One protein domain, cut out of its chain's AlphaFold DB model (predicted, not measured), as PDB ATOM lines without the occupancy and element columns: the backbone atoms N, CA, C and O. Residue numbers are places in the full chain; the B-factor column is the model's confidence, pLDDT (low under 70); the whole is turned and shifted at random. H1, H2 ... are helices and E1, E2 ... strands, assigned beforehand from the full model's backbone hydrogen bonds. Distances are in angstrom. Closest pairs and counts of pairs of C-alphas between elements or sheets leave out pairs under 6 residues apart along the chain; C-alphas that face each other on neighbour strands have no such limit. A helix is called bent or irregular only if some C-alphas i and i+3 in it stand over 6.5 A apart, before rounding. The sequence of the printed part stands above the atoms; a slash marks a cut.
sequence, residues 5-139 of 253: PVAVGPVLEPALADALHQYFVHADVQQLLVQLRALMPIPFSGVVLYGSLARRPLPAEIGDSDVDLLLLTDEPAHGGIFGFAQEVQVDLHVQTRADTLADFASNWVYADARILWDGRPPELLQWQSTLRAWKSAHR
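Overview. This is residues 5 to 139 of the 253 residues of an uncharacterized protein of Pandoraea nosoerga (UniProt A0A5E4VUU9). A twisted sheet of five strands stands between two groups of helices: the helical hairpin H1 and H2 on one side, and H4, H5 and H6, which only graze the sheet, on the other. H1 packs near the turn between E3 and E4, H2 packs on E5 at the other edge, and short H3 sits at the sheet's level. The printed part has 135 residues with six named helices and five named strands, in the order H1 H2 E1 H3 E2 E3 E4 H4 H5 E5 H6, of mixed class, helices and strands. The sheet's order is E3 E4 E2 E1 E5, mixed, with E4 and E2 parallel and the other neighbours antiparallel. It is compact, with a radius of gyration of the C-alphas of 14.3 A and spans of 41 by 33 by 24 A.

Arrangement. Start at E2, residues 67 to 73, and E4, residues 88 to 96, which are parallel at 22 degrees; look for N 69 and O 91 at 2.9 A. On the other side of E4, E3, residues 77 to 85, is antiparallel to it at 172 degrees and forms a hairpin with it, with N 92 and O 81 at 2.8 A. Beside E2, E1, residues 46 to 50, is antiparallel at 155 degrees, with N 70 and O 48 at 2.8 A. E5, residues 114 to 118, is an edge strand antiparallel to E1 at 174 degrees, with N 114 and O 49 at 2.7 A. H1, residues 14 to 26, and H2, residues 29 to 39, form a helical hairpin and touch at the C-alphas of Ala 19 and Leu 32, 4.9 A apart, with a shallow tilt of 19 degrees, opposite ways. Both are on the sheet, at heights over the sheet of 6.3 A for H1 and 8.9 A for H2. The closest C-alphas of H1 and E3 are those of Ala 17 and Ala 85, 5.1 A apart. H3, residues 51 to 54, stands at the sheet's level, its height 2.2 A. H4, residues 97 to 102, and H5, residues 104 to 112, follow E4 and lead to E5 as a split strand-helix-strand unit, two strands running the same way with E2 and E1 between them; its crossover is right-handed. H6, residues 123 to 137, touches H5 about perpendicular at 76 degrees, the closest C-alphas being those of Ala 111 and Arg 132, 5.0 A apart. H6 and H1 are apart. In H1, H2, H4 and H6 each O i to N i+4 pair is within hydrogen-bond range; in irregular H5, where C-alphas 106 and 109 are 8.0 A apart, 1 of 5 is, beside 3 of 6 O i to N i+3 pairs, and H3 is too short for an O i to N i+4 pair.

Along the chain. Find C-alpha 14 at (131.111, 104.364, 171.378); from there H1 runs 18.1 A to C-alpha 26, and H2 runs 15.5 A from 29 to 39. Look next for E4, 25.8 A from C-alpha 88 at (140.043, 101.040, 171.170) to C-alpha 96, beside E3 of 22.9 A and E2 of 19.4 A. E1 spans 12.9 A and E5 11.0 A. H3 spans 5.9 A, H4 8.6 A and H5 12.9 A. H6 runs 21.2 A and ends at C-alpha 137, (152.161, 69.542, 181.861).

Size, cuts and confidence. The C-alphas farthest apart are those of Pro 14 and Ala 137, 42.0 A. The printed part, residues 5 to 139, has no cut. The link from H3 to E2, residues 55 to 66, is long. The mean pLDDT of the printed part is 83.0; among the 18 residues under 70 are residues 5 to 12, of which residues 5 to 6 pair in parallel with residues 78 to 79 of E3.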
ATOM      1  N   PRO A   5     126.509  81.021 162.441       51.16
ATOM      2  CA  PRO A   5     127.515  82.060 162.312       51.16
ATOM      3  C   PRO A   5     127.017  83.294 163.065       51.16
ATOM      4  O   PRO A   5     125.940  83.815 162.771       51.16
ATOM      5  N   VAL A   6     127.791  83.747 164.047       52.00
ATOM      6  CA  VAL A   6     127.617  85.099 164.579       52.00
ATOM      7  C   VAL A   6     128.226  86.045 163.550       52.00
ATOM      8  O   VAL A   6     129.286  85.751 162.998       52.00
ATOM      9  N   ALA A   7     127.491  87.105 163.217       43.72
ATOM     10  CA  ALA A   7     127.815  88.020 162.130       43.72
ATOM     11  C   ALA A   7     129.292  88.453 162.129       43.72
ATOM     12  O   ALA A   7     129.874  88.733 163.173       43.72
ATOM     13  N   VAL A   8     129.862  88.565 160.926       42.47
ATOM     14  CA  VAL A   8     131.086  89.331 160.677       42.47
ATOM     15  C   VAL A   8     130.660  90.798 160.507       42.47
ATOM     16  O   VAL A   8     130.095  91.149 159.472       42.47
ATOM     17  N   GLY A   9     130.891  91.632 161.528       48.22
ATOM     18  CA  GLY A   9     130.557  93.076 161.567       48.22
ATOM     19  C   GLY A   9     129.320  93.401 162.426       48.22
ATOM     20  O   GLY A   9     128.369  92.618 162.410       48.22
ATOM     21  N   PRO A  10     129.329  94.498 163.221       46.03
ATOM     22  CA  PRO A  10     129.296  95.892 162.740       46.03
ATOM     23  C   PRO A  10     130.348  96.809 163.410       46.03
ATOM     24  O   PRO A  10     131.201  96.345 164.161       46.03
ATOM     25  N   VAL A  11     130.301  98.116 163.111       53.31
ATOM     26  CA  VAL A  11     131.038  99.169 163.839       53.31
ATOM     27  C   VAL A  11     130.740  99.021 165.329       53.31
ATOM     28  O   VAL A  11     129.577  99.031 165.723       53.31
ATOM     29  N   LEU A  12     131.775  98.857 166.147       65.62
ATOM     30  CA  LEU A  12     131.598  98.815 167.590       65.62
ATOM     31  C   LEU A  12     131.176 100.204 168.065       65.62
ATOM     32  O   LEU A  12     131.766 101.217 167.687       65.62
ATOM     33  N   GLU A  13     130.121 100.256 168.871       77.06
ATOM     34  CA  GLU A  13     129.546 101.530 169.279       77.06
ATOM     35  C   GLU A  13     130.418 102.242 170.326       77.06
ATOM     36  O   GLU A  13     131.065 101.582 171.146       77.06
ATOM     37  N   PRO A  14     130.394 103.588 170.370       80.62
ATOM     38  CA  PRO A  14     131.111 104.364 171.378       80.62
ATOM     39  C   PRO A  14     130.836 103.929 172.821       80.62
ATOM     40  O   PRO A  14     131.750 103.931 173.638       80.62
ATOM     41  N   ALA A  15     129.610 103.482 173.113       88.38
ATOM     42  CA  ALA A  15     129.217 103.013 174.439       88.38
ATOM     43  C   ALA A  15     130.006 101.774 174.905       88.38
ATOM     44  O   ALA A  15     130.209 101.593 176.107       88.38
ATOM     45  N   LEU A  16     130.484 100.930 173.979       90.62
ATOM     46  CA  LEU A  16     131.358  99.809 174.326       90.62
ATOM     47  C   LEU A  16     132.726 100.308 174.809       90.62
ATOM     48  O   LEU A  16     133.251  99.766 175.780       90.62
ATOM     49  N   ALA A  17     133.285 101.336 174.166       87.44
ATOM     50  CA  ALA A  17     134.566 101.922 174.561       87.44
ATOM     51  C   ALA A  17     134.491 102.499 175.982       87.44
ATOM     52  O   ALA A  17     135.349 102.203 176.815       87.44
ATOM     53  N   ASP A  18     133.413 103.226 176.287       91.31
ATOM     54  CA  ASP A  18     133.172 103.779 177.621       91.31
ATOM     55  C   ASP A  18     133.051 102.665 178.669       91.31
ATOM     56  O   ASP A  18     133.669 102.733 179.732       91.31
ATOM     57  N   ALA A  19     132.306 101.598 178.368       94.62
ATOM     58  CA  ALA A  19     132.153 100.463 179.274       94.62
ATOM     59  C   ALA A  19     133.473  99.703 179.506       94.62
ATOM     60  O   ALA A  19     133.748  99.270 180.626       94.62
ATOM     61  N   LEU A  20     134.310  99.566 178.474       93.56
ATOM     62  CA  LEU A  20     135.654  99.003 178.599       93.56
ATOM     63  C   LEU A  20     136.546  99.890 179.470       93.56
ATOM     64  O   LEU A  20     137.210  99.379 180.371       93.56
ATOM     65  N   HIS A  21     136.520 101.206 179.262       90.50
ATOM     66  CA  HIS A  21     137.258 102.154 180.092       90.50
ATOM     67  C   HIS A  21     136.827 102.063 181.564       90.50
ATOM     68  O   HIS A  21     137.670 101.915 182.448       90.50
ATOM     69  N   GLN A  22     135.518 102.047 181.831       92.25
ATOM     70  CA  GLN A  22     134.963 101.873 183.178       92.25
ATOM     71  C   GLN A  22     135.418 100.558 183.823       92.25
ATOM     72  O   GLN A  22     135.832 100.547 184.982       92.25
ATOM     73  N   TYR A  23     135.417  99.454 183.075       95.50
ATOM     74  CA  TYR A  23     135.935  98.183 183.571       95.50
ATOM     75  C   TYR A  23     137.429  98.269 183.925       95.50
ATOM     76  O   TYR A  23     137.839  97.824 184.998       95.50
ATOM     77  N   PHE A  24     138.262  98.860 183.069       92.19
ATOM     78  CA  PHE A  24     139.702  98.918 183.319       92.19
ATOM     79  C   PHE A  24     140.095  99.906 184.430       92.19
ATOM     80  O   PHE A  24     141.060  99.646 185.149       92.19
ATOM     81  N   VAL A  25     139.340 100.986 184.639       90.88
ATOM     82  CA  VAL A  25     139.620 101.987 185.686       90.88
ATOM     83  C   VAL A  25     138.942 101.652 187.018       90.88
ATOM     84  O   VAL A  25     139.509 101.896 188.081       90.88
ATOM     85  N   HIS A  26     137.747 101.066 186.996       91.06
ATOM     86  CA  HIS A  26     136.931 100.867 188.199       91.06
ATOM     87  C   HIS A  26     136.607  99.403 188.502       91.06
ATOM     88  O   HIS A  26     135.945  99.125 189.500       91.06
ATOM     89  N   ALA A  27     137.067  98.460 187.673       89.88
ATOM     90  CA  ALA A  27     136.685  97.049 187.744       89.88
ATOM     91  C   ALA A  27     135.161  96.816 187.647       89.88
ATOM     92  O   ALA A  27     134.671  95.765 188.066       89.88
ATOM     93  N   ASP A  28     134.408  97.767 187.077       89.94
ATOM     94  CA  ASP A  28     132.968  97.614 186.875       89.94
ATOM     95  C   ASP A  28     132.685  96.758 185.639       89.94
ATOM     96  O   ASP A  28     132.806  97.191 184.493       89.94
ATOM     97  N   VAL A  29     132.288  95.511 185.880       94.19
ATOM     98  CA  VAL A  29     131.928  94.578 184.813       94.19
ATOM     99  C   VAL A  29     130.480  94.741 184.342       94.19
ATOM    100  O   VAL A  29     130.140  94.281 183.256       94.19
ATOM    101  N   GLN A  30     129.596  95.367 185.126       95.00
ATOM    102  CA  GLN A  30     128.157  95.351 184.840       95.00
ATOM    103  C   GLN A  30     127.820  96.138 183.577       95.00
ATOM    104  O   GLN A  30     127.088  95.632 182.724       95.00
ATOM    105  N   GLN A  31     128.400  97.329 183.415       93.31
ATOM    106  CA  GLN A  31     128.206  98.132 182.204       93.31
ATOM    107  C   GLN A  31     128.737  97.418 180.960       93.31
ATOM    108  O   GLN A  31     128.058  97.379 179.934       93.31
ATOM    109  N   LEU A  32     129.895  96.762 181.069       95.00
ATOM    110  CA  LEU A  32     130.450  95.964 179.978       95.00
ATOM    111  C   LEU A  32     129.503  94.827 179.575       95.00
ATOM    112  O   LEU A  32     129.228  94.643 178.392       95.00
ATOM    113  N   LEU A  33     128.931  94.103 180.541       96.00
ATOM    114  CA  LEU A  33     127.966  93.040 180.253       96.00
ATOM    115  C   LEU A  33     126.694  93.563 179.573       96.00
ATOM    116  O   LEU A  33     126.132  92.857 178.738       96.00
ATOM    117  N   VAL A  34     126.227  94.769 179.911       94.44
ATOM    118  CA  VAL A  34     125.074  95.395 179.241       94.44
ATOM    119  C   VAL A  34     125.387  95.667 177.770       94.44
ATOM    120  O   VAL A  34     124.613  95.252 176.908       94.44
ATOM    121  N   GLN A  35     126.537  96.278 177.475       92.50
ATOM    122  CA  GLN A  35     126.931  96.581 176.094       92.50
ATOM    123  C   GLN A  35     127.160  95.307 175.273       92.50
ATOM    124  O   GLN A  35     126.660  95.186 174.157       92.50
ATOM    125  N   LEU A  36     127.823  94.298 175.847       92.06
ATOM    126  CA  LEU A  36     128.018  93.009 175.176       92.06
ATOM    127  C   LEU A  36     126.686  92.306 174.869       92.06
ATOM    128  O   LEU A  36     126.558  91.680 173.821       92.06
ATOM    129  N   ARG A  37     125.671  92.421 175.740       91.25
ATOM    130  CA  ARG A  37     124.325  91.870 175.472       91.25
ATOM    131  C   ARG A  37     123.592  92.612 174.362       91.25
ATOM    132  O   ARG A  37     122.844  91.975 173.636       91.25
ATOM    133  N   ALA A  38     123.793  93.923 174.235       88.38
ATOM    134  CA  ALA A  38     123.198  94.705 173.154       88.38
ATOM    135  C   ALA A  38     123.814  94.360 171.786       88.38
ATOM    136  O   ALA A  38     123.106  94.331 170.784       88.38
ATOM    137  N   LEU A  39     125.115  94.050 171.758       82.19
ATOM    138  CA  LEU A  39     125.844  93.678 170.539       82.19
ATOM    139  C   LEU A  39     125.551  92.251 170.065       82.19
ATOM    140  O   LEU A  39     125.619  91.962 168.870       82.19
ATOM    141  N   MET A  40     125.265  91.340 170.994       80.25
ATOM    142  CA  MET A  40     125.153  89.919 170.693       80.25
ATOM    143  C   MET A  40     123.713  89.518 170.340       80.25
ATOM    144  O   MET A  40     122.817  89.658 171.170       80.25
ATOM    145  N   PRO A  41     123.468  88.911 169.159       75.75
ATOM    146  CA  PRO A  41     122.133  88.441 168.775       75.75
ATOM    147  C   PRO A  41     121.714  87.160 169.513       75.75
ATOM    148  O   PRO A  41     120.591  86.687 169.347       75.75
ATOM    149  N   ILE A  42     122.627  86.568 170.287       81.25
ATOM    150  CA  ILE A  42     122.426  85.328 171.031       81.25
ATOM    151  C   ILE A  42     122.831  85.513 172.497       81.25
ATOM    152  O   ILE A  42     123.809  86.213 172.778       81.25
ATOM    153  N   PRO A  43     122.123  84.872 173.444       90.19
ATOM    154  CA  PRO A  43     122.531  84.871 174.841       90.19
ATOM    155  C   PRO A  43     123.903  84.214 175.018       90.19
ATOM    156  O   PRO A  43     124.160  83.126 174.498       90.19
ATOM    157  N   PHE A  44     124.765  84.851 175.807       93.38
ATOM    158  CA  PHE A  44     126.021  84.267 176.262       93.38
ATOM    159  C   PHE A  44     125.912  83.833 177.731       93.38
ATOM    160  O   PHE A  44     125.178  84.419 178.525       93.38
ATOM    161  N   SER A  45     126.653  82.788 178.086       96.19
ATOM    162  CA  SER A  45     126.748  82.170 179.408       96.19
ATOM    163  C   SER A  45     128.113  82.378 180.075       96.19
ATOM    164  O   SER A  45     128.307  81.967 181.219       96.19
ATOM    165  N   GLY A  46     129.069  83.036 179.414       97.31
ATOM    166  CA  GLY A  46     130.346  83.415 180.022       97.31
ATOM    167  C   GLY A  46     131.055  84.535 179.269       97.31
ATOM    168  O   GLY A  46     130.860  84.684 178.064       97.31
ATOM    169  N   VAL A  47     131.873  85.307 179.988       97.56
ATOM    170  CA  VAL A  47     132.754  86.339 179.418       97.56
ATOM    171  C   VAL A  47     134.141  86.225 180.033       97.56
ATOM    172  O   VAL A  47     134.300  86.232 181.258       97.56
ATOM    173  N   VAL A  48     135.150  86.150 179.174       96.75
ATOM    174  CA  VAL A  48     136.553  85.993 179.549       96.75
ATOM    175  C   VAL A  48     137.388  87.039 178.813       96.75
ATOM    176  O   VAL A  48     137.346  87.112 177.593       96.75
ATOM    177  N   LEU A  49     138.168  87.831 179.546       94.56
ATOM    178  CA  LEU A  49     139.194  88.720 178.996       94.56
ATOM    179  C   LEU A  49     140.499  87.947 178.892       94.56
ATOM    180  O   LEU A  49     140.971  87.422 179.898       94.56
ATOM    181  N   TYR A  50     141.109  87.897 177.717       86.25
ATOM    182  CA  TYR A  50     142.399  87.239 177.526       86.25
ATOM    183  C   TYR A  50     143.421  88.203 176.910       86.25
ATOM    184  O   TYR A  50     143.289  89.421 177.032       86.25
ATOM    185  N   GLY A  51     144.523  87.668 176.389       78.69
ATOM    186  CA  GLY A  51     145.570  88.489 175.792       78.69
ATOM    187  C   GLY A  51     146.381  89.277 176.823       78.69
ATOM    188  O   GLY A  51     146.557  88.864 177.976       78.69
ATOM    189  N   SER A  52     146.944  90.400 176.381       75.75
ATOM    190  CA  SER A  52     147.910  91.165 177.180       75.75
ATOM    191  C   SER A  52     147.259  91.906 178.357       75.75
ATOM    192  O   SER A  52     147.858  92.008 179.431       75.75
ATOM    193  N   LEU A  53     146.020  92.378 178.184       79.81
ATOM    194  CA  LEU A  53     145.296  93.164 179.182       79.81
ATOM    195  C   LEU A  53     144.787  92.321 180.356       79.81
ATOM    196  O   LEU A  53     144.770  92.805 181.486       79.81
ATOM    197  N   ALA A  54     144.465  91.043 180.138       84.50
ATOM    198  CA  ALA A  54     144.010  90.138 181.198       84.50
ATOM    199  C   ALA A  54     144.996  90.020 182.376       84.50
ATOM    200  O   ALA A  54     144.587  89.851 183.530       84.50
ATOM    201  N   ARG A  55     146.293  90.141 182.068       78.94
ATOM    202  CA  ARG A  55     147.415  89.959 182.998       78.94
ATOM    203  C   ARG A  55     147.752  91.212 183.802       78.94
ATOM    204  O   ARG A  55     148.531  91.122 184.748       78.94
ATOM    205  N   ARG A  56     147.205  92.375 183.438       78.50
ATOM    206  CA  ARG A  56     147.482  93.629 184.149       78.50
ATOM    207  C   ARG A  56     146.677  93.687 185.452       78.50
ATOM    208  O   ARG A  56     145.509  93.291 185.456       78.50
ATOM    209  N   PRO A  57     147.256  94.159 186.568       81.69
ATOM    210  CA  PRO A  57     146.464  94.499 187.747       81.69
ATOM    211  C   PRO A  57     145.491  95.637 187.403       81.69
ATOM    212  O   PRO A  57     145.798  96.455 186.544       81.69
ATOM    213  N   LEU A  58     144.321  95.665 188.048       83.19
ATOM    214  CA  LEU A  58     143.389  96.793 187.938       83.19
ATOM    215  C   LEU A  58     143.623  97.763 189.109       83.19
ATOM    216  O   LEU A  58     143.919  97.281 190.208       83.19
ATOM    217  N   PRO A  59     143.455  99.084 188.918       87.00
ATOM    218  CA  PRO A  59     143.116  99.761 187.661       87.00
ATOM    219  C   PRO A  59     144.251  99.707 186.627       87.00
ATOM    220  O   PRO A  59     145.425  99.645 186.990       87.00
ATOM    221  N   ALA A  60     143.900  99.726 185.342       74.38
ATOM    222  CA  ALA A  60     144.848  99.714 184.232       74.38
ATOM    223  C   ALA A  60     144.442 100.705 183.141       74.38
ATOM    224  O   ALA A  60     143.263 100.896 182.865       74.38
ATOM    225  N   GLU A  61     145.429 101.277 182.460       76.44
ATOM    226  CA  GLU A  61     145.201 101.972 181.195       76.44
ATOM    227  C   GLU A  61     145.192 100.962 180.039       76.44
ATOM    228  O   GLU A  61     146.018 100.036 179.991       76.44
ATOM    229  N   ILE A  62     144.256 101.152 179.102       71.12
ATOM    230  CA  ILE A  62     144.177 100.364 177.863       71.12
ATOM    231  C   ILE A  62     145.397 100.705 176.986       71.12
ATOM    232  O   ILE A  62     146.182  99.810 176.650       71.12
ATOM    233  N   GLY A  63     145.625 102.000 176.726       71.81
ATOM    234  CA  GLY A  63     146.662 102.496 175.810       71.81
ATOM    235  C   GLY A  63     146.464 101.946 174.395       71.81
ATOM    236  O   GLY A  63     145.340 101.654 174.004       71.81
ATOM    237  N   ASP A  64     147.558 101.688 173.677       65.12
ATOM    238  CA  ASP A  64     147.529 101.087 172.328       65.12
ATOM    239  C   ASP A  64     147.323  99.558 172.340       65.12
ATOM    240  O   ASP A  64     147.812  98.845 171.466       65.12
ATOM    241  N   SER A  65     146.728  99.006 173.402       64.19
ATOM    242  CA  SER A  65     146.547  97.555 173.532       64.19
ATOM    243  C   SER A  65     145.159  97.133 173.085       64.19
ATOM    244  O   SER A  65     144.166  97.671 173.571       64.19
ATOM    245  N   ASP A  66     145.109  96.095 172.260       74.31
ATOM    246  CA  ASP A  66     143.859  95.463 171.855       74.31
ATOM    247  C   ASP A  66     143.143  94.820 173.052       74.31
ATOM    248  O   ASP A  66     143.767  94.275 173.977       74.31
ATOM    249  N   VAL A  67     141.813  94.877 173.022       81.25
ATOM    250  CA  VAL A  67     140.936  94.231 173.995       81.25
ATOM    251  C   VAL A  67     140.419  92.915 173.424       81.25
ATOM    252  O   VAL A  67     139.511  92.888 172.600       81.25
ATOM    253  N   ASP A  68     140.970  91.819 173.933       84.69
ATOM    254  CA  ASP A  68     140.624  90.451 173.551       84.69
ATOM    255  C   ASP A  68     139.561  89.850 174.488       84.69
ATOM    256  O   ASP A  68     139.846  89.530 175.650       84.69
ATOM    257  N   LEU A  69     138.337  89.636 174.000       92.44
ATOM    258  CA  LEU A  69     137.253  89.027 174.778       92.44
ATOM    259  C   LEU A  69     136.756  87.736 174.135       92.44
ATOM    260  O   LEU A  69     136.548  87.652 172.931       92.44
ATOM    261  N   LEU A  70     136.498  86.733 174.967       92.44
ATOM    262  CA  LEU A  70     135.802  85.507 174.607       92.44
ATOM    263  C   LEU A  70     134.417  85.500 175.262       92.44
ATOM    264  O   LEU A  70     134.295  85.552 176.488       92.44
ATOM    265  N   LEU A  71     133.385  85.390 174.434       93.00
ATOM    266  CA  LEU A  71     131.991  85.181 174.800       93.00
ATOM    267  C   LEU A  71     131.642  83.704 174.605       93.00
ATOM    268  O   LEU A  71     131.796  83.153 173.514       93.00
ATOM    269  N   LEU A  72     131.149  83.065 175.661       94.50
ATOM    270  CA  LEU A  72     130.733  81.663 175.632       94.50
ATOM    271  C   LEU A  72     129.223  81.570 175.508       94.50
ATOM    272  O   LEU A  72     128.521  82.278 176.221       94.50
ATOM    273  N   THR A  73     128.716  80.685 174.659       91.62
ATOM    274  CA  THR A  73     127.273  80.483 174.454       91.62
ATOM    275  C   THR A  73     126.880  79.042 174.738       91.62
ATOM    276  O   THR A  73     127.644  78.115 174.487       91.62
ATOM    277  N   ASP A  74     125.669  78.831 175.251       92.25
ATOM    278  CA  ASP A  74     125.153  77.471 175.469       92.25
ATOM    279  C   ASP A  74     124.591  76.856 174.177       92.25
ATOM    280  O   ASP A  74     124.518  75.636 174.041       92.25
ATOM    281  N   GLU A  75     124.219  77.701 173.212       86.81
ATOM    282  CA  GLU A  75     123.869  77.280 171.858       86.81
ATOM    283  C   GLU A  75     125.124  77.158 170.977       86.81
ATOM    284  O   GLU A  75     126.074  77.922 171.177       86.81
ATOM    285  N   PRO A  76     125.130  76.262 169.967       79.25
ATOM    286  CA  PRO A  76     126.234  76.142 169.020       79.25
ATOM    287  C   PRO A  76     126.511  77.450 168.266       79.25
ATOM    288  O   PRO A  76     125.723  77.864 167.407       79.25
ATOM    289  N   ALA A  77     127.660  78.062 168.544       70.38
ATOM    290  CA  ALA A  77     128.092  79.306 167.922       70.38
ATOM    291  C   ALA A  77     129.603  79.299 167.686       70.38
ATOM    292  O   ALA A  77     130.383  78.804 168.497       70.38
ATOM    293  N   HIS A  78     130.014  79.879 166.563       68.06
ATOM    294  CA  HIS A  78     131.414  80.184 166.300       68.06
ATOM    295  C   HIS A  78     131.494  81.477 165.483       68.06
ATOM    296  O   HIS A  78     130.611  81.750 164.661       68.06
ATOM    297  N   GLY A  79     132.545  82.259 165.709       69.50
ATOM    298  CA  GLY A  79     132.812  83.489 164.971       69.50
ATOM    299  C   GLY A  79     133.298  84.598 165.891       69.50
ATOM    300  O   GLY A  79     133.884  84.335 166.942       69.50
ATOM    301  N   GLY A  80     133.058  85.839 165.484       72.94
ATOM    302  CA  GLY A  80     133.440  86.997 166.272       72.94
ATOM    303  C   GLY A  80     133.191  88.322 165.568       72.94
ATOM    304  O   GLY A  80     132.956  88.363 164.359       72.94
ATOM    305  N   ILE A  81     133.261  89.396 166.347       69.25
ATOM    306  CA  ILE A  81     133.201  90.783 165.887       69.25
ATOM    307  C   ILE A  81     134.572  91.398 166.154       69.25
ATOM    308  O   ILE A  81     135.074  91.328 167.271       69.25
ATOM    309  N   PHE A  82     135.163  92.004 165.130       71.25
ATOM    310  CA  PHE A  82     136.509  92.575 165.179       71.25
ATOM    311  C   PHE A  82     136.438  94.001 164.657       71.25
ATOM    312  O   PHE A  82     135.899  94.225 163.567       71.25
ATOM    313  N   GLY A  83     136.950  94.967 165.410       65.62
ATOM    314  CA  GLY A  83     136.901  96.357 164.976       65.62
ATOM    315  C   GLY A  83     137.336  97.356 166.032       65.62
ATOM    316  O   GLY A  83     137.955  97.005 167.029       65.62
ATOM    317  N   PHE A  84     136.986  98.617 165.794       67.25
ATOM    318  CA  PHE A  84     137.298  99.727 166.687       67.25
ATOM    319  C   PHE A  84     136.036 100.245 167.373       67.25
ATOM    320  O   PHE A  84     135.063 100.576 166.693       67.25
ATOM    321  N   ALA A  85     136.072 100.319 168.704       75.38
ATOM    322  CA  ALA A  85     135.130 101.068 169.524       75.38
ATOM    323  C   ALA A  85     135.795 102.406 169.865       75.38
ATOM    324  O   ALA A  85     136.653 102.471 170.745       75.38
ATOM    325  N   GLN A  86     135.442 103.463 169.128       78.12
ATOM    326  CA  GLN A  86     136.227 104.707 169.090       78.12
ATOM    327  C   GLN A  86     137.689 104.424 168.682       78.12
ATOM    328  O   GLN A  86     137.921 103.950 167.574       78.12
ATOM    329  N   GLU A  87     138.659 104.688 169.559       70.75
ATOM    330  CA  GLU A  87     140.090 104.438 169.331       70.75
ATOM    331  C   GLU A  87     140.554 103.069 169.858       70.75
ATOM    332  O   GLU A  87     141.677 102.649 169.593       70.75
ATOM    333  N   VAL A  88     139.694 102.336 170.575       72.56
ATOM    334  CA  VAL A  88     140.043 101.040 171.170       72.56
ATOM    335  C   VAL A  88     139.791  99.920 170.166       72.56
ATOM    336  O   VAL A  88     138.651  99.701 169.753       72.56
ATOM    337  N   GLN A  89     140.835  99.176 169.802       75.12
ATOM    338  CA  GLN A  89     140.690  97.940 169.033       75.12
ATOM    339  C   GLN A  89     140.140  96.829 169.936       75.12
ATOM    340  O   GLN A  89     140.669  96.576 171.020       75.12
ATOM    341  N   VAL A  90     139.067  96.170 169.504       77.25
ATOM    342  CA  VAL A  90     138.403  95.102 170.256       77.25
ATOM    343  C   VAL A  90     138.187  93.892 169.359       77.25
ATOM    344  O   VAL A  90     137.568  93.990 168.293       77.25
ATOM    345  N   ASP A  91     138.618  92.745 169.869       81.12
ATOM    346  CA  ASP A  91     138.455  91.438 169.255       81.12
ATOM    347  C   ASP A  91     137.508  90.601 170.129       81.12
ATOM    348  O   ASP A  91     137.872  90.085 171.188       81.12
ATOM    349  N   LEU A  92     136.246  90.497 169.701       79.81
ATOM    350  CA  LEU A  92     135.205  89.717 170.368       79.81
ATOM    351  C   LEU A  92     135.086  88.346 169.706       79.81
ATOM    352  O   LEU A  92     134.482  88.213 168.646       79.81
ATOM    353  N   HIS A  93     135.595  87.307 170.349       82.88
ATOM    354  CA  HIS A  93     135.440  85.925 169.911       82.88
ATOM    355  C   HIS A  93     134.209  85.292 170.543       82.88
ATOM    356  O   HIS A  93     133.954  85.465 171.730       82.88
ATOM    357  N   VAL A  94     133.467  84.506 169.766       81.06
ATOM    358  CA  VAL A  94     132.278  83.794 170.241       81.06
ATOM    359  C   VAL A  94     132.461  82.304 170.011       81.06
ATOM    360  O   VAL A  94     132.786  81.883 168.899       81.06
ATOM    361  N   GLN A  95     132.248  81.510 171.058       83.19
ATOM    362  CA  GLN A  95     132.375  80.056 171.001       83.19
ATOM    363  C   GLN A  95     131.281  79.346 171.799       83.19
ATOM    364  O   GLN A  95     130.796  79.848 172.816       83.19
ATOM    365  N   THR A  96     130.949  78.129 171.376       84.25
ATOM    366  CA  THR A  96     130.133  77.206 172.162       84.25
ATOM    367  C   THR A  96     130.858  76.834 173.454       84.25
ATOM    368  O   THR A  96     131.947  76.261 173.429       84.25
ATOM    369  N   ARG A  97     130.210  77.060 174.595       93.00
ATOM    370  CA  ARG A  97     130.747  76.773 175.927       93.00
ATOM    371  C   ARG A  97     131.219  75.328 176.068       93.00
ATOM    372  O   ARG A  97     132.335  75.099 176.514       93.00
ATOM    373  N   ALA A  98     130.382  74.361 175.692       91.62
ATOM    374  CA  ALA A  98     130.710  72.943 175.835       91.62
ATOM    375  C   ALA A  98     131.975  72.555 175.047       91.62
ATOM    376  O   ALA A  98     132.816  71.828 175.571       91.62
ATOM    377  N   ASP A  99     132.137  73.095 173.835       83.94
ATOM    378  CA  ASP A  99     133.294  72.820 172.979       83.94
ATOM    379  C   ASP A  99     134.566  73.465 173.557       83.94
ATOM    380  O   ASP A  99     135.601  72.807 173.672       83.94
ATOM    381  N   THR A 100     134.479  74.722 174.015       86.44
ATOM    382  CA  THR A 100     135.599  75.421 174.666       86.44
ATOM    383  C   THR A 100     136.063  74.707 175.937       86.44
ATOM    384  O   THR A 100     137.263  74.598 176.202       86.44
ATOM    385  N   LEU A 101     135.117  74.211 176.738       90.50
ATOM    386  CA  LEU A 101     135.417  73.511 177.984       90.50
ATOM    387  C   LEU A 101     136.041  72.128 177.750       90.50
ATOM    388  O   LEU A 101     136.777  71.658 178.614       90.50
ATOM    389  N   ALA A 102     135.765  71.485 176.611       82.31
ATOM    390  CA  ALA A 102     136.272  70.154 176.286       82.31
ATOM    391  C   ALA A 102     137.656  70.169 175.613       82.31
ATOM    392  O   ALA A 102     138.448  69.250 175.829       82.31
ATOM    393  N   ASP A 103     137.964  71.187 174.804       80.12
ATOM    394  CA  ASP A 103     139.194  71.231 174.005       80.12
ATOM    395  C   ASP A 103     140.286  72.097 174.650       80.12
ATOM    396  O   ASP A 103     140.473  73.266 174.315       80.12
ATOM    397  N   PHE A 104     141.057  71.527 175.574       78.00
ATOM    398  CA  PHE A 104     142.167  72.253 176.205       78.00
ATOM    399  C   PHE A 104     143.297  72.597 175.235       78.00
ATOM    400  O   PHE A 104     143.944  73.634 175.399       78.00
ATOM    401  N   ALA A 105     143.520  71.756 174.222       67.94
ATOM    402  CA  ALA A 105     144.612  71.945 173.286       67.94
ATOM    403  C   ALA A 105     144.376  73.169 172.402       67.94
ATOM    404  O   ALA A 105     145.301  73.937 172.188       67.94
ATOM    405  N   SER A 106     143.154  73.429 171.946       67.62
ATOM    406  CA  SER A 106     142.873  74.644 171.166       67.62
ATOM    407  C   SER A 106     142.728  75.900 172.033       67.62
ATOM    408  O   SER A 106     142.875  77.014 171.533       67.62
ATOM    409  N   ASN A 107     142.477  75.740 173.336       75.06
ATOM    410  CA  ASN A 107     142.069  76.830 174.229       75.06
ATOM    411  C   ASN A 107     143.112  77.215 175.292       75.06
ATOM    412  O   ASN A 107     142.836  78.048 176.155       75.06
ATOM    413  N   TRP A 108     144.335  76.677 175.221       77.00
ATOM    414  CA  TRP A 108     145.433  76.938 176.171       77.00
ATOM    415  C   TRP A 108     145.758  78.427 176.387       77.00
ATOM    416  O   TRP A 108     146.264  78.809 177.450       77.00
ATOM    417  N   VAL A 109     145.462  79.282 175.402       73.31
ATOM    418  CA  VAL A 109     145.641  80.741 175.477       73.31
ATOM    419  C   VAL A 109     144.822  81.369 176.614       73.31
ATOM    420  O   VAL A 109     145.244  82.368 177.198       73.31
ATOM    421  N   TYR A 110     143.712  80.741 177.010       84.50
ATOM    422  CA  TYR A 110     142.834  81.224 178.075       84.50
ATOM    423  C   TYR A 110     143.273  80.812 179.490       84.50
ATOM    424  O   TYR A 110     142.656  81.225 180.476       84.50
ATOM    425  N   ALA A 111     144.364  80.048 179.630       84.69
ATOM    426  CA  ALA A 111     144.881  79.635 180.937       84.69
ATOM    427  C   ALA A 111     145.198  80.842 181.843       84.69
ATOM    428  O   ALA A 111     144.935  80.815 183.043       84.69
ATOM    429  N   ASP A 112     145.708  81.923 181.253       83.38
ATOM    430  CA  ASP A 112     146.087  83.155 181.959       83.38
ATOM    431  C   ASP A 112     145.044  84.269 181.791       83.38
ATOM    432  O   ASP A 112     145.315  85.434 182.075       83.38
ATOM    433  N   ALA A 113     143.862  83.919 181.287       90.19
ATOM    434  CA  ALA A 113     142.780  84.864 181.100       90.19
ATOM    435  C   ALA A 113     142.167  85.294 182.440       90.19
ATOM    436  O   ALA A 113     142.374  84.686 183.492       90.19
ATOM    437  N   ARG A 114     141.353  86.338 182.395       93.69
ATOM    438  CA  ARG A 114     140.555  86.819 183.510       93.69
ATOM    439  C   ARG A 114     139.088  86.542 183.227       93.69
ATOM    440  O   ARG A 114     138.544  86.993 182.223       93.69
ATOM    441  N   ILE A 115     138.443  85.814 184.127       95.94
ATOM    442  CA  ILE A 115     137.005  85.559 184.047       95.94
ATOM    443  C   ILE A 115     136.292  86.833 184.494       95.94
ATOM    444  O   ILE A 115     136.453  87.262 185.635       95.94
ATOM    445  N   LEU A 116     135.549  87.448 183.577       96.38
ATOM    446  CA  LEU A 116     134.774  88.656 183.850       96.38
ATOM    447  C   LEU A 116     133.390  88.296 184.385       96.38
ATOM    448  O   LEU A 116     132.884  88.922 185.311       96.38
ATOM    449  N   TRP A 117     132.784  87.259 183.808       97.50
ATOM    450  CA  TRP A 117     131.478  86.777 184.223       97.50
ATOM    451  C   TRP A 117     131.312  85.294 183.912       97.50
ATOM    452  O   TRP A 117     131.702  84.820 182.844       97.50
ATOM    453  N   ASP A 118     130.684  84.583 184.842       97.12
ATOM    454  CA  ASP A 118     130.290  83.192 184.688       97.12
ATOM    455  C   ASP A 118     128.789  83.072 184.964       97.12
ATOM    456  O   ASP A 118     128.330  83.370 186.066       97.12
ATOM    457  N   GLY A 119     128.019  82.652 183.961       95.00
ATOM    458  CA  GLY A 119     126.593  82.362 184.102       95.00
ATOM    459  C   GLY A 119     126.310  81.041 184.819       95.00
ATOM    460  O   GLY A 119     125.163  80.786 185.182       95.00
ATOM    461  N   ARG A 120     127.334  80.200 185.032       94.56
ATOM    462  CA  ARG A 120     127.252  78.909 185.734       94.56
ATOM    463  C   ARG A 120     128.408  78.759 186.735       94.56
ATOM    464  O   ARG A 120     129.203  77.823 186.630       94.56
ATOM    465  N   PRO A 121     128.541  79.673 187.712       92.38
ATOM    466  CA  PRO A 121     129.644  79.607 188.656       92.38
ATOM    467  C   PRO A 121     129.570  78.308 189.475       92.38
ATOM    468  O   PRO A 121     128.474  77.905 189.874       92.38
ATOM    469  N   PRO A 122     130.712  77.656 189.773       94.06
ATOM    470  CA  PRO A 122     132.097  78.096 189.551       94.06
ATOM    471  C   PRO A 122     132.783  77.464 188.315       94.06
ATOM    472  O   PRO A 122     134.000  77.266 188.325       94.06
ATOM    473  N   GLU A 123     132.036  77.084 187.278       94.75
ATOM    474  CA  GLU A 123     132.528  76.243 186.179       94.75
ATOM    475  C   GLU A 123     133.736  76.838 185.438       94.75
ATOM    476  O   GLU A 123     134.730  76.137 185.244       94.75
ATOM    477  N   LEU A 124     133.716  78.131 185.088       95.88
ATOM    478  CA  LEU A 124     134.844  78.748 184.374       95.88
ATOM    479  C   LEU A 124     136.105  78.812 185.237       95.88
ATOM    480  O   LEU A 124     137.210  78.650 184.722       95.88
ATOM    481  N   LEU A 125     135.953  79.002 186.552       94.94
ATOM    482  CA  LEU A 125     137.081  78.993 187.488       94.94
ATOM    483  C   LEU A 125     137.703  77.595 187.587       94.94
ATOM    484  O   LEU A 125     138.928  77.457 187.546       94.94
ATOM    485  N   GLN A 126     136.874  76.551 187.673       95.88
ATOM    486  CA  GLN A 126     137.337  75.160 187.708       95.88
ATOM    487  C   GLN A 126     138.010  74.752 186.393       95.88
ATOM    488  O   GLN A 126     139.098  74.162 186.399       95.88
ATOM    489  N   TRP A 127     137.401  75.120 185.268       94.94
ATOM    490  CA  TRP A 127     137.968  74.910 183.944       94.94
ATOM    491  C   TRP A 127     139.317  75.605 183.792       94.94
ATOM    492  O   TRP A 127     140.289  74.958 183.416       94.94
ATOM    493  N   GLN A 128     139.423  76.882 184.166       94.44
ATOM    494  CA  GLN A 128     140.679  77.621 184.076       94.44
ATOM    495  C   GLN A 128     141.782  76.990 184.939       94.44
ATOM    496  O   GLN A 128     142.930  76.899 184.502       94.44
ATOM    497  N   SER A 129     141.453  76.526 186.148       93.94
ATOM    498  CA  SER A 129     142.406  75.801 186.997       93.94
ATOM    499  C   SER A 129     142.913  74.526 186.313       93.94
ATOM    500  O   SER A 129     144.115  74.254 186.306       93.94
ATOM    501  N   THR A 130     142.006  73.768 185.695       94.25
ATOM    502  CA  THR A 130     142.338  72.544 184.949       94.25
ATOM    503  C   THR A 130     143.199  72.857 183.729       94.25
ATOM    504  O   THR A 130     144.222  72.213 183.504       94.25
ATOM    505  N   LEU A 131     142.846  73.905 182.987       90.88
ATOM    506  CA  LEU A 131     143.565  74.365 181.808       90.88
ATOM    507  C   LEU A 131     144.991  74.825 182.145       90.88
ATOM    508  O   LEU A 131     145.922  74.525 181.399       90.88
ATOM    509  N   ARG A 132     145.199  75.500 183.284       89.56
ATOM    510  CA  ARG A 132     146.544  75.868 183.773       89.56
ATOM    511  C   ARG A 132     147.393  74.641 184.090       89.56
ATOM    512  O   ARG A 132     148.551  74.587 183.676       89.56
ATOM    513  N   ALA A 133     146.828  73.660 184.794       89.19
ATOM    514  CA  ALA A 133     147.524  72.410 185.095       89.19
ATOM    515  C   ALA A 133     147.892  71.661 183.806       89.19
ATOM    516  O   ALA A 133     149.036  71.238 183.632       89.19
ATOM    517  N   TRP A 134     146.948  71.589 182.865       87.88
ATOM    518  CA  TRP A 134     147.152  70.988 181.554       87.88
ATOM    519  C   TRP A 134     148.261  71.701 180.761       87.88
ATOM    520  O   TRP A 134     149.217  71.051 180.337       87.88
ATOM    521  N   LYS A 135     148.212  73.037 180.645       82.62
ATOM    522  CA  LYS A 135     149.237  73.860 179.974       82.62
ATOM    523  C   LYS A 135     150.626  73.657 180.583       82.62
ATOM    524  O   LYS A 135     151.610  73.570 179.853       82.62
ATOM    525  N   SER A 136     150.718  73.561 181.912       84.38
ATOM    526  CA  SER A 136     151.988  73.314 182.600       84.38
ATOM    527  C   SER A 136     152.568  71.932 182.285       84.38
ATOM    528  O   SER A 136     153.782  71.810 182.142       84.38
ATOM    529  N   ALA A 137     151.725  70.902 182.175       84.25
ATOM    530  CA  ALA A 137     152.161  69.542 181.861       84.25
ATOM    531  C   ALA A 137     152.646  69.391 180.405       84.25
ATOM    532  O   ALA A 137     153.572  68.629 180.151       84.25
ATOM    533  N   HIS A 138     152.083  70.165 179.472       76.44
ATOM    534  CA  HIS A 138     152.374  70.087 178.030       76.44
ATOM    535  C   HIS A 138     153.311  71.209 177.543       76.44
ATOM    536  O   HIS A 138     153.404  71.511 176.355       76.44
ATOM    537  N   ARG A 139     154.032  71.862 178.464       65.62
ATOM    538  CA  ARG A 139     154.894  73.026 178.189       65.62
ATOM    539  C   ARG A 139     155.907  72.841 177.037       65.62
ATOM    540  O   ARG A 139     156.087  73.803 176.292       65.62
TER     541      ARG A 139